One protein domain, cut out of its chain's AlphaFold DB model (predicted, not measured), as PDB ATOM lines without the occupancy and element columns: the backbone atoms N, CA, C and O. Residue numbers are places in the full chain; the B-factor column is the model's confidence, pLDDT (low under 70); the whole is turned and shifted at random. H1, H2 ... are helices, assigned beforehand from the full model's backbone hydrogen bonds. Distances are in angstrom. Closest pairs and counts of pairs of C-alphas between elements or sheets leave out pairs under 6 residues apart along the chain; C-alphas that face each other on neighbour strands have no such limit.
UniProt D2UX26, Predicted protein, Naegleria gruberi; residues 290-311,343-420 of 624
ATOM      1  N   GLY A 290      38.278  -4.233 -13.445       78.62
ATOM      2  CA  GLY A 290      39.438  -3.354 -13.626       78.62
ATOM      3  C   GLY A 290      39.955  -2.708 -12.332       78.62
ATOM      4  O   GLY A 290      40.667  -1.709 -12.389       78.62
ATOM      5  N   GLY A 291      39.590  -3.241 -11.162       83.81
ATOM      6  CA  GLY A 291      40.008  -2.743  -9.849       83.81
ATOM      7  C   GLY A 291      38.864  -2.627  -8.836       83.81
ATOM      8  O   GLY A 291      37.685  -2.620  -9.195       83.81
ATOM      9  N   ILE A 292      39.208  -2.504  -7.548       87.38
ATOM     10  CA  ILE A 292      38.219  -2.448  -6.451       87.38
ATOM     11  C   ILE A 292      37.362  -1.172  -6.501       87.38
ATOM     12  O   ILE A 292      36.166  -1.212  -6.220       87.38
ATOM     13  N   LEU A 293      37.944  -0.048  -6.937       87.75
ATOM     14  CA  LEU A 293      37.227   1.221  -7.076       87.75
ATOM     15  C   LEU A 293      36.149   1.136  -8.162       87.75
ATOM     16  O   LEU A 293      34.997   1.487  -7.912       87.75
ATOM     17  N   LEU A 294      36.503   0.616  -9.340       89.56
ATOM     18  CA  LEU A 294      35.549   0.418 -10.430       89.56
ATOM     19  C   LEU A 294      34.468  -0.586 -10.022       89.56
ATOM     20  O   LEU A 294      33.285  -0.328 -10.240       89.56
ATOM     21  N   LEU A 295      34.847  -1.663  -9.324       90.62
ATOM     22  CA  LEU A 295      33.893  -2.623  -8.769       90.62
ATOM     23  C   LEU A 295      32.898  -1.958  -7.798       90.62
ATOM     24  O   LEU A 295      31.705  -2.246  -7.869       90.62
ATOM     25  N   SER A 296      33.337  -1.022  -6.953       93.06
ATOM     26  CA  SER A 296      32.455  -0.293  -6.022       93.06
ATOM     27  C   SER A 296      31.394   0.571  -6.730       93.06
ATOM     28  O   SER A 296      30.258   0.699  -6.253       93.06
ATOM     29  N   GLN A 297      31.758   1.131  -7.890       93.00
ATOM     30  CA  GLN A 297      30.889   1.955  -8.732       93.00
ATOM     31  C   GLN A 297      29.940   1.103  -9.580       93.00
ATOM     32  O   GLN A 297      28.860   1.567  -9.954       93.00
ATOM     33  N   THR A 298      30.305  -0.152  -9.865       92.12
ATOM     34  CA  THR A 298      29.432  -1.060 -10.611       92.12
ATOM     35  C   THR A 298      28.144  -1.384  -9.846       92.12
ATOM     36  O   THR A 298      28.097  -1.461  -8.616       92.12
ATOM     37  N   SER A 299      27.048  -1.552 -10.591       94.50
ATOM     38  CA  SER A 299      25.762  -1.952 -10.025       94.50
ATOM     39  C   SER A 299      25.702  -3.466  -9.804       94.50
ATOM     40  O   SER A 299      26.355  -4.248 -10.498       94.50
ATOM     41  N   ALA A 300      24.863  -3.900  -8.861       90.94
ATOM     42  CA  ALA A 300      24.708  -5.315  -8.519       90.94
ATOM     43  C   ALA A 300      24.310  -6.196  -9.720       90.94
ATOM     44  O   ALA A 300      24.765  -7.333  -9.831       90.94
ATOM     45  N   ASP A 301      23.504  -5.669 -10.646       89.12
ATOM     46  CA  ASP A 301      23.070  -6.399 -11.843       89.12
ATOM     47  C   ASP A 301      24.228  -6.659 -12.819       89.12
ATOM     48  O   ASP A 301      24.290  -7.722 -13.448       89.12
ATOM     49  N   VAL A 302      25.170  -5.711 -12.920       89.62
ATOM     50  CA  VAL A 302      26.397  -5.873 -13.712       89.62
ATOM     51  C   VAL A 302      27.308  -6.891 -13.039       89.62
ATOM     52  O   VAL A 302      27.729  -7.836 -13.704       89.62
ATOM     53  N   ILE A 303      27.519  -6.776 -11.721       90.44
ATOM     54  CA  ILE A 303      28.324  -7.723 -10.927       90.44
ATOM     55  C   ILE A 303      27.808  -9.159 -11.084       90.44
ATOM     56  O   ILE A 303      28.595 -10.086 -11.256       90.44
ATOM     57  N   GLN A 304      26.488  -9.354 -11.109       88.75
ATOM     58  CA  GLN A 304      25.882 -10.669 -11.332       88.75
ATOM     59  C   GLN A 304      26.271 -11.287 -12.695       88.75
ATOM     60  O   GLN A 304      26.351 -12.513 -12.837       88.75
ATOM     61  N   CYS A 305      26.487 -10.443 -13.705       84.56
ATOM     62  CA  CYS A 305      26.800 -10.845 -15.074       84.56
ATOM     63  C   CYS A 305      28.307 -10.864 -15.393       84.56
ATOM     64  O   CYS A 305      28.664 -11.339 -16.473       84.56
ATOM     65  N   LEU A 306      29.178 -10.381 -14.499       83.81
ATOM     66  CA  LEU A 306      30.635 -10.390 -14.693       83.81
ATOM     67  C   LEU A 306      31.168 -11.820 -14.803       83.81
ATOM     68  O   LEU A 306      30.835 -12.665 -13.977       83.81
ATOM     69  N   GLY A 307      32.004 -12.088 -15.808       74.94
ATOM     70  CA  GLY A 307      32.544 -13.428 -16.071       74.94
ATOM     71  C   GLY A 307      31.600 -14.348 -16.843       74.94
ATOM     72  O   GLY A 307      31.818 -15.552 -16.911       74.94
ATOM     73  N   ARG A 308      30.517 -13.811 -17.414       72.31
ATOM     74  CA  ARG A 308      29.625 -14.594 -18.266       72.31
ATOM     75  C   ARG A 308      30.216 -14.757 -19.665       72.31
ATOM     76  O   ARG A 308      30.343 -13.783 -20.405       72.31
ATOM     77  N   GLU A 309      30.421 -15.999 -20.077       63.19
ATOM     78  CA  GLU A 309      30.762 -16.314 -21.461       63.19
ATOM     79  C   GLU A 309      29.579 -16.075 -22.415       63.19
ATOM     80  O   GLU A 309      28.397 -16.291 -22.091       63.19
ATOM     81  N   LYS A 310      29.889 -15.599 -23.628       57.16
ATOM     82  CA  LYS A 310      28.899 -15.475 -24.704       57.16
ATOM     83  C   LYS A 310      28.448 -16.885 -25.075       57.16
ATOM     84  O   LYS A 310      29.260 -17.719 -25.452       57.16
ATOM     85  N   LYS A 311      27.144 -17.149 -24.961       53.75
ATOM     86  CA  LYS A 311      26.569 -18.471 -25.241       53.75
ATOM     87  C   LYS A 311      26.958 -18.921 -26.654       53.75
ATOM     88  O   LYS A 311      26.485 -18.320 -27.618       53.75
ATOM     89  N   SER A 343      36.904 -26.669  -6.815       37.28
ATOM     90  CA  SER A 343      37.034 -26.100  -8.162       37.28
ATOM     91  C   SER A 343      35.820 -26.462  -9.026       37.28
ATOM     92  O   SER A 343      35.658 -27.588  -9.482       37.28
ATOM     93  N   TYR A 344      34.941 -25.486  -9.251       46.81
ATOM     94  CA  TYR A 344      33.888 -25.562 -10.268       46.81
ATOM     95  C   TYR A 344      34.379 -24.930 -11.578       46.81
ATOM     96  O   TYR A 344      35.087 -23.918 -11.545       46.81
ATOM     97  N   THR A 345      34.006 -25.508 -12.726       40.06
ATOM     98  CA  THR A 345      34.389 -25.007 -14.062       40.06
ATOM     99  C   THR A 345      33.206 -24.326 -14.753       40.06
ATOM    100  O   THR A 345      32.051 -24.629 -14.461       40.06
ATOM    101  N   ALA A 346      33.459 -23.396 -15.681       41.16
ATOM    102  CA  ALA A 346      32.409 -22.614 -16.348       41.16
ATOM    103  C   ALA A 346      31.356 -23.473 -17.096       41.16
ATOM    104  O   ALA A 346      30.201 -23.056 -17.227       41.16
ATOM    105  N   ASN A 347      31.714 -24.696 -17.515       43.22
ATOM    106  CA  ASN A 347      30.851 -25.602 -18.281       43.22
ATOM    107  C   ASN A 347      29.717 -26.252 -17.464       43.22
ATOM    108  O   ASN A 347      28.667 -26.565 -18.033       43.22
ATOM    109  N   ASP A 348      29.845 -26.361 -16.137       47.50
ATOM    110  CA  ASP A 348      28.801 -26.938 -15.268       47.50
ATOM    111  C   ASP A 348      27.530 -26.050 -15.179       47.50
ATOM    112  O   ASP A 348      26.487 -26.445 -14.641       47.50
ATOM    113  N   PHE A 349      27.581 -24.836 -15.745       52.22
ATOM    114  CA  PHE A 349      26.594 -23.766 -15.545       52.22
ATOM    115  C   PHE A 349      25.843 -23.334 -16.809       52.22
ATOM    116  O   PHE A 349      25.130 -22.325 -16.791       52.22
ATOM    117  N   SER A 350      25.899 -24.129 -17.884       44.25
ATOM    118  CA  SER A 350      25.222 -23.856 -19.169       44.25
ATOM    119  C   SER A 350      23.703 -23.582 -19.048       44.25
ATOM    120  O   SER A 350      23.108 -22.871 -19.871       44.25
ATOM    121  N   HIS A 351      23.070 -24.072 -17.974       51.19
ATOM    122  CA  HIS A 351      21.648 -23.903 -17.663       51.19
ATOM    123  C   HIS A 351      21.291 -22.605 -16.923       51.19
ATOM    124  O   HIS A 351      20.138 -22.165 -16.984       51.19
ATOM    125  N   MET A 352      22.244 -21.943 -16.262       54.47
ATOM    126  CA  MET A 352      21.967 -20.740 -15.481       54.47
ATOM    127  C   MET A 352      22.079 -19.490 -16.358       54.47
ATOM    128  O   MET A 352      23.147 -18.967 -16.670       54.47
ATOM    129  N   ARG A 353      20.928 -18.964 -16.790       53.69
ATOM    130  CA  ARG A 353      20.895 -17.652 -17.450       53.69
ATOM    131  C   ARG A 353      21.264 -16.568 -16.427       53.69
ATOM    132  O   ARG A 353      20.559 -16.422 -15.430       53.69
ATOM    133  N   TYR A 354      22.272 -15.754 -16.759       56.03
ATOM    134  CA  TYR A 354      22.704 -14.563 -16.003       56.03
ATOM    135  C   TYR A 354      23.475 -14.843 -14.702       56.03
ATOM    136  O   TYR A 354      23.271 -14.140 -13.716       56.03
ATOM    137  N   THR A 355      24.344 -15.851 -14.679       62.06
ATOM    138  CA  THR A 355      25.311 -16.016 -13.585       62.06
ATOM    139  C   THR A 355      26.712 -16.148 -14.153       62.06
ATOM    140  O   THR A 355      26.979 -17.105 -14.873       62.06
ATOM    141  N   GLY A 356      27.561 -15.155 -13.896       76.44
ATOM    142  CA  GLY A 356      28.999 -15.249 -14.141       76.44
ATOM    143  C   GLY A 356      29.734 -15.731 -12.886       76.44
ATOM    144  O   GLY A 356      29.245 -16.650 -12.230       76.44
ATOM    145  N   PHE A 357      30.843 -15.098 -12.499       84.31
ATOM    146  CA  PHE A 357      31.691 -15.539 -11.376       84.31
ATOM    147  C   PHE A 357      30.932 -15.701 -10.050       84.31
ATOM    148  O   PHE A 357      31.151 -16.663  -9.322       84.31
ATOM    149  N   VAL A 358      29.958 -14.826  -9.765       86.88
ATOM    150  CA  VAL A 358      29.108 -14.915  -8.558       86.88
ATOM    151  C   VAL A 358      28.309 -16.223  -8.497       86.88
ATOM    152  O   VAL A 358      27.989 -16.709  -7.414       86.88
ATOM    153  N   GLY A 359      27.982 -16.815  -9.649       81.38
ATOM    154  CA  GLY A 359      27.307 -18.109  -9.715       81.38
ATOM    155  C   GLY A 359      28.156 -19.262  -9.193       81.38
ATOM    156  O   GLY A 359      27.588 -20.214  -8.674       81.38
ATOM    157  N   LEU A 360      29.482 -19.155  -9.291       79.06
ATOM    158  CA  LEU A 360      30.440 -20.183  -8.870       79.06
ATOM    159  C   LEU A 360      30.697 -20.181  -7.360       79.06
ATOM    160  O   LEU A 360      31.388 -21.060  -6.862       79.06
ATOM    161  N   CYS A 361      30.170 -19.191  -6.638       84.69
ATOM    162  CA  CYS A 361      30.389 -19.052  -5.206       84.69
ATOM    163  C   CYS A 361      29.790 -20.222  -4.422       84.69
ATOM    164  O   CYS A 361      28.653 -20.636  -4.675       84.69
ATOM    165  N   ASP A 362      30.522 -20.671  -3.403       83.56
ATOM    166  CA  ASP A 362      30.136 -21.751  -2.492       83.56
ATOM    167  C   ASP A 362      28.740 -21.528  -1.896       83.56
ATOM    168  O   ASP A 362      27.922 -22.446  -1.832       83.56
ATOM    169  N   LEU A 363      28.394 -20.275  -1.571       83.75
ATOM    170  CA  LEU A 363      27.073 -19.917  -1.040       83.75
ATOM    171  C   LEU A 363      25.925 -20.255  -2.001       83.75
ATOM    172  O   LEU A 363      24.824 -20.600  -1.567       83.75
ATOM    173  N   VAL A 364      26.157 -20.136  -3.308       82.38
ATOM    174  CA  VAL A 364      25.161 -20.467  -4.333       82.38
ATOM    175  C   VAL A 364      25.192 -21.965  -4.622       82.38
ATOM    176  O   VAL A 364      24.135 -22.564  -4.821       82.38
ATOM    177  N   MET A 365      26.374 -22.576  -4.646       75.00
ATOM    178  CA  MET A 365      26.543 -23.956  -5.091       75.00
ATOM    179  C   MET A 365      26.228 -25.002  -4.031       75.00
ATOM    180  O   MET A 365      25.477 -25.938  -4.321       75.00
ATOM    181  N   GLU A 366      26.751 -24.827  -2.824       75.69
ATOM    182  CA  GLU A 366      26.644 -25.801  -1.740       75.69
ATOM    183  C   GLU A 366      25.320 -25.657  -0.985       75.69
ATOM    184  O   GLU A 366      24.578 -26.622  -0.810       75.69
ATOM    185  N   HIS A 367      24.978 -24.432  -0.576       73.19
ATOM    186  CA  HIS A 367      23.825 -24.194   0.297       73.19
ATOM    187  C   HIS A 367      22.478 -24.127  -0.435       73.19
ATOM    188  O   HIS A 367      21.438 -23.987   0.214       73.19
ATOM    189  N   THR A 368      22.451 -24.221  -1.772       74.19
ATOM    190  CA  THR A 368      21.191 -24.201  -2.528       74.19
ATOM    191  C   THR A 368      21.030 -25.421  -3.446       74.19
ATOM    192  O   THR A 368      21.896 -25.696  -4.285       74.19
ATOM    193  N   PRO A 369      19.888 -26.139  -3.363       71.94
ATOM    194  CA  PRO A 369      19.557 -27.214  -4.291       71.94
ATOM    195  C   PRO A 369      19.595 -26.742  -5.756       71.94
ATOM    196  O   PRO A 369      19.318 -25.566  -6.021       71.94
ATOM    197  N   PRO A 370      19.810 -27.645  -6.736       64.75
ATOM    198  CA  PRO A 370      19.950 -27.323  -8.165       64.75
ATOM    199  C   PRO A 370      18.685 -26.763  -8.850       64.75
ATOM    200  O   PRO A 370      18.586 -26.711 -10.072       64.75
ATOM    201  N   ARG A 371      17.695 -26.282  -8.092       63.84
ATOM    202  CA  ARG A 371      16.499 -25.633  -8.629       63.84
ATOM    203  C   ARG A 371      16.861 -24.252  -9.194       63.84
ATOM    204  O   ARG A 371      17.044 -23.301  -8.431       63.84
ATOM    205  N   GLU A 372      16.848 -24.113 -10.525       65.31
ATOM    206  CA  GLU A 372      17.227 -22.891 -11.280       65.31
ATOM    207  C   GLU A 372      16.656 -21.591 -10.669       65.31
ATOM    208  O   GLU A 372      17.349 -20.583 -10.517       65.31
ATOM    209  N   LYS A 373      15.379 -21.611 -10.259       75.12
ATOM    210  CA  LYS A 373      14.686 -20.435  -9.701       75.12
ATOM    211  C   LYS A 373      15.268 -19.957  -8.366       75.12
ATOM    212  O   LYS A 373      15.210 -18.758  -8.098       75.12
ATOM    213  N   LEU A 374      15.759 -20.870  -7.528       80.81
ATOM    214  CA  LEU A 374      16.316 -20.543  -6.215       80.81
ATOM    215  C   LEU A 374      17.743 -20.016  -6.370       80.81
ATOM    216  O   LEU A 374      18.012 -18.895  -5.943       80.81
ATOM    217  N   ARG A 375      18.590 -20.739  -7.111       80.62
ATOM    218  CA  ARG A 375      19.962 -20.319  -7.437       80.62
ATOM    219  C   ARG A 375      20.021 -18.921  -8.047       80.62
ATOM    220  O   ARG A 375      20.795 -18.087  -7.597       80.62
ATOM    221  N   LYS A 376      19.127 -18.591  -8.987       80.56
ATOM    222  CA  LYS A 376      19.054 -17.239  -9.578       80.56
ATOM    223  C   LYS A 376      18.656 -16.143  -8.580       80.56
ATOM    224  O   LYS A 376      19.019 -14.979  -8.749       80.56
ATOM    225  N   LYS A 377      17.824 -16.458  -7.584       85.31
ATOM    226  CA  LYS A 377      17.462 -15.490  -6.535       85.31
ATOM    227  C   LYS A 377      18.631 -15.275  -5.577       85.31
ATOM    228  O   LYS A 377      18.924 -14.129  -5.264       85.31
ATOM    229  N   VAL A 378      19.311 -16.351  -5.190       88.44
ATOM    230  CA  VAL A 378      20.475 -16.288  -4.300       88.44
ATOM    231  C   VAL A 378      21.648 -15.594  -4.987       88.44
ATOM    232  O   VAL A 378      22.190 -14.668  -4.410       88.44
ATOM    233  N   ALA A 379      21.950 -15.898  -6.251       88.50
ATOM    234  CA  ALA A 379      22.996 -15.204  -7.009       88.50
ATOM    235  C   ALA A 379      22.771 -13.682  -7.101       88.50
ATOM    236  O   ALA A 379      23.719 -12.913  -6.997       88.50
ATOM    237  N   ARG A 380      21.513 -13.232  -7.244       89.12
ATOM    238  CA  ARG A 380      21.168 -11.800  -7.170       89.12
ATOM    239  C   ARG A 380      21.448 -11.215  -5.792       89.12
ATOM    240  O   ARG A 380      22.028 -10.143  -5.694       89.12
ATOM    241  N   LEU A 381      21.041 -11.923  -4.743       91.81
ATOM    242  CA  LEU A 381      21.251 -11.490  -3.365       91.81
ATOM    243  C   LEU A 381      22.753 -11.410  -3.041       91.81
ATOM    244  O   LEU A 381      23.208 -10.389  -2.531       91.81
ATOM    245  N   VAL A 382      23.533 -12.417  -3.437       92.94
ATOM    246  CA  VAL A 382      24.996 -12.407  -3.322       92.94
ATOM    247  C   VAL A 382      25.565 -11.212  -4.083       92.94
ATOM    248  O   VAL A 382      26.230 -10.396  -3.466       92.94
ATOM    249  N   ALA A 383      25.213 -11.001  -5.357       93.25
ATOM    250  CA  ALA A 383      25.712  -9.859  -6.133       93.25
ATOM    251  C   ALA A 383      25.399  -8.495  -5.480       93.25
ATOM    252  O   ALA A 383      26.258  -7.612  -5.463       93.25
ATOM    253  N   THR A 384      24.209  -8.326  -4.885       94.56
ATOM    254  CA  THR A 384      23.875  -7.096  -4.141       94.56
ATOM    255  C   THR A 384      24.747  -6.900  -2.904       94.56
ATOM    256  O   THR A 384      25.196  -5.786  -2.645       94.56
ATOM    257  N   LYS A 385      25.027  -7.973  -2.160       95.12
ATOM    258  CA  LYS A 385      25.871  -7.934  -0.961       95.12
ATOM    259  C   LYS A 385      27.354  -7.772  -1.328       95.12
ATOM    260  O   LYS A 385      28.054  -7.036  -0.645       95.12
ATOM    261  N   CYS A 386      27.799  -8.329  -2.456       94.00
ATOM    262  CA  CYS A 386      29.132  -8.098  -3.019       94.00
ATOM    263  C   CYS A 386      29.353  -6.632  -3.379       94.00
ATOM    264  O   CYS A 386      30.415  -6.095  -3.088       94.00
ATOM    265  N   ALA A 387      28.354  -5.973  -3.978       94.75
ATOM    266  CA  ALA A 387      28.437  -4.547  -4.291       94.75
ATOM    267  C   ALA A 387      28.639  -3.699  -3.022       94.75
ATOM    268  O   ALA A 387      29.418  -2.750  -3.026       94.75
ATOM    269  N   LEU A 388      27.956  -4.053  -1.927       93.69
ATOM    270  CA  LEU A 388      28.124  -3.391  -0.631       93.69
ATOM    271  C   LEU A 388      29.510  -3.661  -0.035       93.69
ATOM    272  O   LEU A 388      30.192  -2.712   0.336       93.69
ATOM    273  N   ALA A 389      29.949  -4.920  -0.010       94.06
ATOM    274  CA  ALA A 389      31.274  -5.293   0.485       94.06
ATOM    275  C   ALA A 389      32.396  -4.584  -0.294       94.06
ATOM    276  O   ALA A 389      33.284  -3.995   0.312       94.06
ATOM    277  N   ALA A 390      32.300  -4.536  -1.627       93.25
ATOM    278  CA  ALA A 390      33.264  -3.838  -2.476       93.25
ATOM    279  C   ALA A 390      33.326  -2.328  -2.186       93.25
ATOM    280  O   ALA A 390      34.402  -1.737  -2.236       93.25
ATOM    281  N   ARG A 391      32.194  -1.693  -1.852       92.50
ATOM    282  CA  ARG A 391      32.161  -0.278  -1.441       92.50
ATOM    283  C   ARG A 391      32.830  -0.062  -0.088       92.50
ATOM    284  O   ARG A 391      33.629   0.862   0.036       92.50
ATOM    285  N   ILE A 392      32.559  -0.932   0.884       91.94
ATOM    286  CA  ILE A 392      33.184  -0.883   2.216       91.94
ATOM    287  C   ILE A 392      34.706  -1.056   2.101       91.94
ATOM    288  O   ILE A 392      35.456  -0.280   2.697       91.94
ATOM    289  N   ASP A 393      35.153  -2.013   1.284       91.00
ATOM    290  CA  ASP A 393      36.573  -2.265   1.020       91.00
ATOM    291  C   ASP A 393      37.227  -1.091   0.269       91.00
ATOM    292  O   ASP A 393      38.329  -0.677   0.620       91.00
ATOM    293  N   SER A 394      36.531  -0.469  -0.693       89.50
ATOM    294  CA  SER A 394      37.058   0.696  -1.427       89.50
ATOM    295  C   SER A 394      37.281   1.931  -0.546       89.50
ATOM    296  O   SER A 394      38.228   2.681  -0.773       89.50
ATOM    297  N   CYS A 395      36.443   2.130   0.478       87.44
ATOM    298  CA  CYS A 395      36.584   3.210   1.457       87.44
ATOM    299  C   CYS A 395      37.517   2.840   2.622       87.44
ATOM    300  O   CYS A 395      37.731   3.660   3.516       87.44
ATOM    301  N   ASN A 396      38.047   1.611   2.637       80.81
ATOM    302  CA  ASN A 396      38.968   1.085   3.643       80.81
ATOM    303  C   ASN A 396      38.477   1.240   5.101       80.81
ATOM    304  O   ASN A 396      39.279   1.368   6.029       80.81
ATOM    305  N   SER A 397      37.152   1.264   5.305       78.62
ATOM    306  CA  SER A 397      36.538   1.595   6.600       78.62
ATOM    307  C   SER A 397      36.535   0.420   7.584       78.62
ATOM    308  O   SER A 397      36.595   0.639   8.790       78.62
ATOM    309  N   ALA A 398      36.500  -0.823   7.091       82.06
ATOM    310  CA  ALA A 398      36.437  -2.036   7.912       82.06
ATOM    311  C   ALA A 398      37.502  -3.064   7.494       82.06
ATOM    312  O   ALA A 398      37.223  -4.012   6.763       82.06
ATOM    313  N   LYS A 399      38.735  -2.897   7.985       78.69
ATOM    314  CA  LYS A 399      39.878  -3.776   7.653       78.69
ATOM    315  C   LYS A 399      39.820  -5.163   8.301       78.69
ATOM    316  O   LYS A 399      40.462  -6.086   7.819       78.69
ATOM    317  N   ASN A 400      39.046  -5.315   9.375       83.06
ATOM    318  CA  ASN A 400      38.972  -6.559  10.149       83.06
ATOM    319  C   ASN A 400      38.111  -7.644   9.476       83.06
ATOM    320  O   ASN A 400      38.051  -8.760   9.980       83.06
ATOM    321  N   GLY A 401      37.415  -7.329   8.376       85.81
ATOM    322  CA  GLY A 401      36.576  -8.297   7.664       85.81
ATOM    323  C   GLY A 401      35.223  -8.612   8.328       85.81
ATOM    324  O   GLY A 401      34.458  -9.423   7.805       85.81
ATOM    325  N   SER A 402      34.904  -7.985   9.468       90.88
ATOM    326  CA  SER A 402      33.685  -8.257  10.248       90.88
ATOM    327  C   SER A 402      32.401  -8.017   9.454       90.88
ATOM    328  O   SER A 402      31.472  -8.820   9.527       90.88
ATOM    329  N   GLU A 403      32.365  -6.954   8.647       92.12
ATOM    330  CA  GLU A 403      31.215  -6.627   7.800       92.12
ATOM    331  C   GLU A 403      30.998  -7.697   6.725       92.12
ATOM    332  O   GLU A 403      29.866  -8.101   6.465       92.12
ATOM    333  N   GLY A 404      32.075  -8.221   6.131       92.19
ATOM    334  CA  GLY A 404      32.000  -9.331   5.177       92.19
ATOM    335  C   GLY A 404      31.386 -10.595   5.782       92.19
ATOM    336  O   GLY A 404      30.567 -11.253   5.137       92.19
ATOM    337  N   LEU A 405      31.732 -10.897   7.036       92.50
ATOM    338  CA  LEU A 405      31.185 -12.031   7.780       92.50
ATOM    339  C   LEU A 405      29.690 -11.826   8.080       92.50
ATOM    340  O   LEU A 405      28.883 -12.691   7.742       92.50
ATOM    341  N   HIS A 406      29.295 -10.654   8.583       94.94
ATOM    342  CA  HIS A 406      27.883 -10.332   8.830       94.94
ATOM    343  C   HIS A 406      27.039 -10.407   7.542       94.94
ATOM    344  O   HIS A 406      25.951 -10.988   7.512       94.94
ATOM    345  N   LEU A 407      27.553  -9.882   6.422       95.00
ATOM    346  CA  LEU A 407      26.884  -9.983   5.119       95.00
ATOM    347  C   LEU A 407      26.750 -11.440   4.645       95.00
ATOM    348  O   LEU A 407      25.775 -11.770   3.962       95.00
ATOM    349  N   ARG A 408      27.700 -12.314   4.993       93.44
ATOM    350  CA  ARG A 408      27.635 -13.750   4.695       93.44
ATOM    351  C   ARG A 408      26.568 -14.450   5.538       93.44
ATOM    352  O   ARG A 408      25.784 -15.224   4.984       93.44
ATOM    353  N   GLU A 409      26.490 -14.144   6.828       94.62
ATOM    354  CA  GLU A 409      25.456 -14.670   7.731       94.62
ATOM    355  C   GLU A 409      24.048 -14.249   7.285       94.62
ATOM    356  O   GLU A 409      23.146 -15.086   7.199       94.62
ATOM    357  N   ASP A 410      23.872 -12.987   6.883       94.75
ATOM    358  CA  ASP A 410      22.635 -12.481   6.274       94.75
ATOM    359  C   ASP A 410      22.187 -13.333   5.074       94.75
ATOM    360  O   ASP A 410      21.006 -13.681   4.936       94.75
ATOM    361  N   ILE A 411      23.127 -13.667   4.179       92.94
ATOM    362  CA  ILE A 411      22.859 -14.500   2.999       92.94
ATOM    363  C   ILE A 411      22.427 -15.898   3.437       92.94
ATOM    364  O   ILE A 411      21.434 -16.420   2.922       92.94
ATOM    365  N   GLN A 412      23.131 -16.501   4.393       92.62
ATOM    366  CA  GLN A 412      22.811 -17.835   4.897       92.62
ATOM    367  C   GLN A 412      21.426 -17.879   5.557       92.62
ATOM    368  O   GLN A 412      20.638 -18.789   5.277       92.62
ATOM    369  N   MET A 413      21.069 -16.865   6.352       93.31
ATOM    370  CA  MET A 413      19.728 -16.734   6.932       93.31
ATOM    371  C   MET A 413      18.649 -16.594   5.853       93.31
ATOM    372  O   MET A 413      17.604 -17.250   5.925       93.31
ATOM    373  N   ALA A 414      18.899 -15.785   4.820       91.94
ATOM    374  CA  ALA A 414      17.980 -15.640   3.697       91.94
ATOM    375  C   ALA A 414      17.798 -16.964   2.937       91.94
ATOM    376  O   ALA A 414      16.664 -17.331   2.621       91.94
ATOM    377  N   ILE A 415      18.879 -17.711   2.693       90.44
ATOM    378  CA  ILE A 415      18.826 -19.039   2.064       90.44
ATOM    379  C   ILE A 415      17.992 -19.998   2.917       90.44
ATOM    380  O   ILE A 415      17.064 -20.616   2.391       90.44
ATOM    381  N   LYS A 416      18.242 -20.069   4.230       91.19
ATOM    382  CA  LYS A 416      17.480 -20.921   5.158       91.19
ATOM    383  C   LYS A 416      15.983 -20.602   5.117       91.19
ATOM    384  O   LYS A 416      15.166 -21.507   4.967       91.19
ATOM    385  N   LYS A 417      15.624 -19.315   5.138       92.12
ATOM    386  CA  LYS A 417      14.233 -18.848   5.012       92.12
ATOM    387  C   LYS A 417      13.596 -19.210   3.667       92.12
ATOM    388  O   LYS A 417      12.395 -19.435   3.591       92.12
ATOM    389  N   MET A 418      14.374 -19.237   2.587       86.31
ATOM    390  CA  MET A 418      13.878 -19.618   1.260       86.31
ATOM    391  C   MET A 418      13.717 -21.129   1.079       86.31
ATOM    392  O   MET A 418      12.940 -21.550   0.218       86.31
ATOM    393  N   LEU A 419      14.469 -21.922   1.842       88.25
ATOM    394  CA  LEU A 419      14.341 -23.376   1.902       88.25
ATOM    395  C   LEU A 419      13.171 -23.811   2.791       88.25
ATOM    396  O   LEU A 419      12.638 -24.899   2.582       88.25
ATOM    397  N   GLU A 420      12.749 -22.965   3.735       88.31
ATOM    398  CA  GLU A 420      11.590 -23.228   4.584       88.31
ATOM    399  C   GLU A 420      10.320 -23.402   3.727       88.31
ATOM    400  O   GLU A 420       9.968 -22.514   2.934       88.31
TER     401      GLU A 420
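AT A GLANCE: This is residues 290 to 311 and 343 to 420 of the 624 residues of the protein "Predicted protein" of Naegleria gruberi (UniProt D2UX26). A long helical hairpin, H6 and H7, makes the body, with H6 in the middle and short helices packed on it: H1 and H2 on the side away from H7, H4 and H5 nearer the start of H6. H3 lies farther out, near H4. The printed part has 100 residues, all helix in class, with seven named helices, H1 to H7 in chain order, and no named strand. It is compact, with a radius of gyration of the C-alphas of 13.8 A, and spans 37 by 35 by 23 A.

IN THESE COORDINATES: Find C-alpha 292 at (38.219, -2.448, -6.451), where H1 begins, residues 292 to 297. H2 is residues 300 to 305, H3 346 to 349, H4 357 to 360 and H5 362 to 365. H6, residues 372 to 394, runs 32.4 A; H7, residues 402 to 419, runs 25.9 A to C-alpha 419 at (14.341, -23.376, 1.902).

HOW THE PARTS SIT: Begin at the hub, H6, which touches five helices. H7 runs opposite ways at a shallow tilt of 13 degrees, closest at the C-alphas of Ala 389 and Gly 404, 6.2 A. Residues 379 to 387 of H6 alone touch H2, at a steep tilt of 61 degrees; the closest C-alphas, Ala 300 and Thr 384, are 4.8 A apart. Residues 387 to 394 alone touch H1, closest at C-alphas 296 and 391, 4.6 A. Every O i to N i+4 pair is within hydrogen-bond range in H1 and H7, 1 of 2 in H2 and 18 of 19 in H6; H3, H4 and H5 are too short for such a pair.

THE WHOLE: Residues 312 to 342 are not printed; C-alphas 311 and 343 are 21.4 A apart across the cut. Of the links printed whole, none is long. Look for pLDDT under 70 at residues 309 to 311, 343 to 355 and 370 to 372.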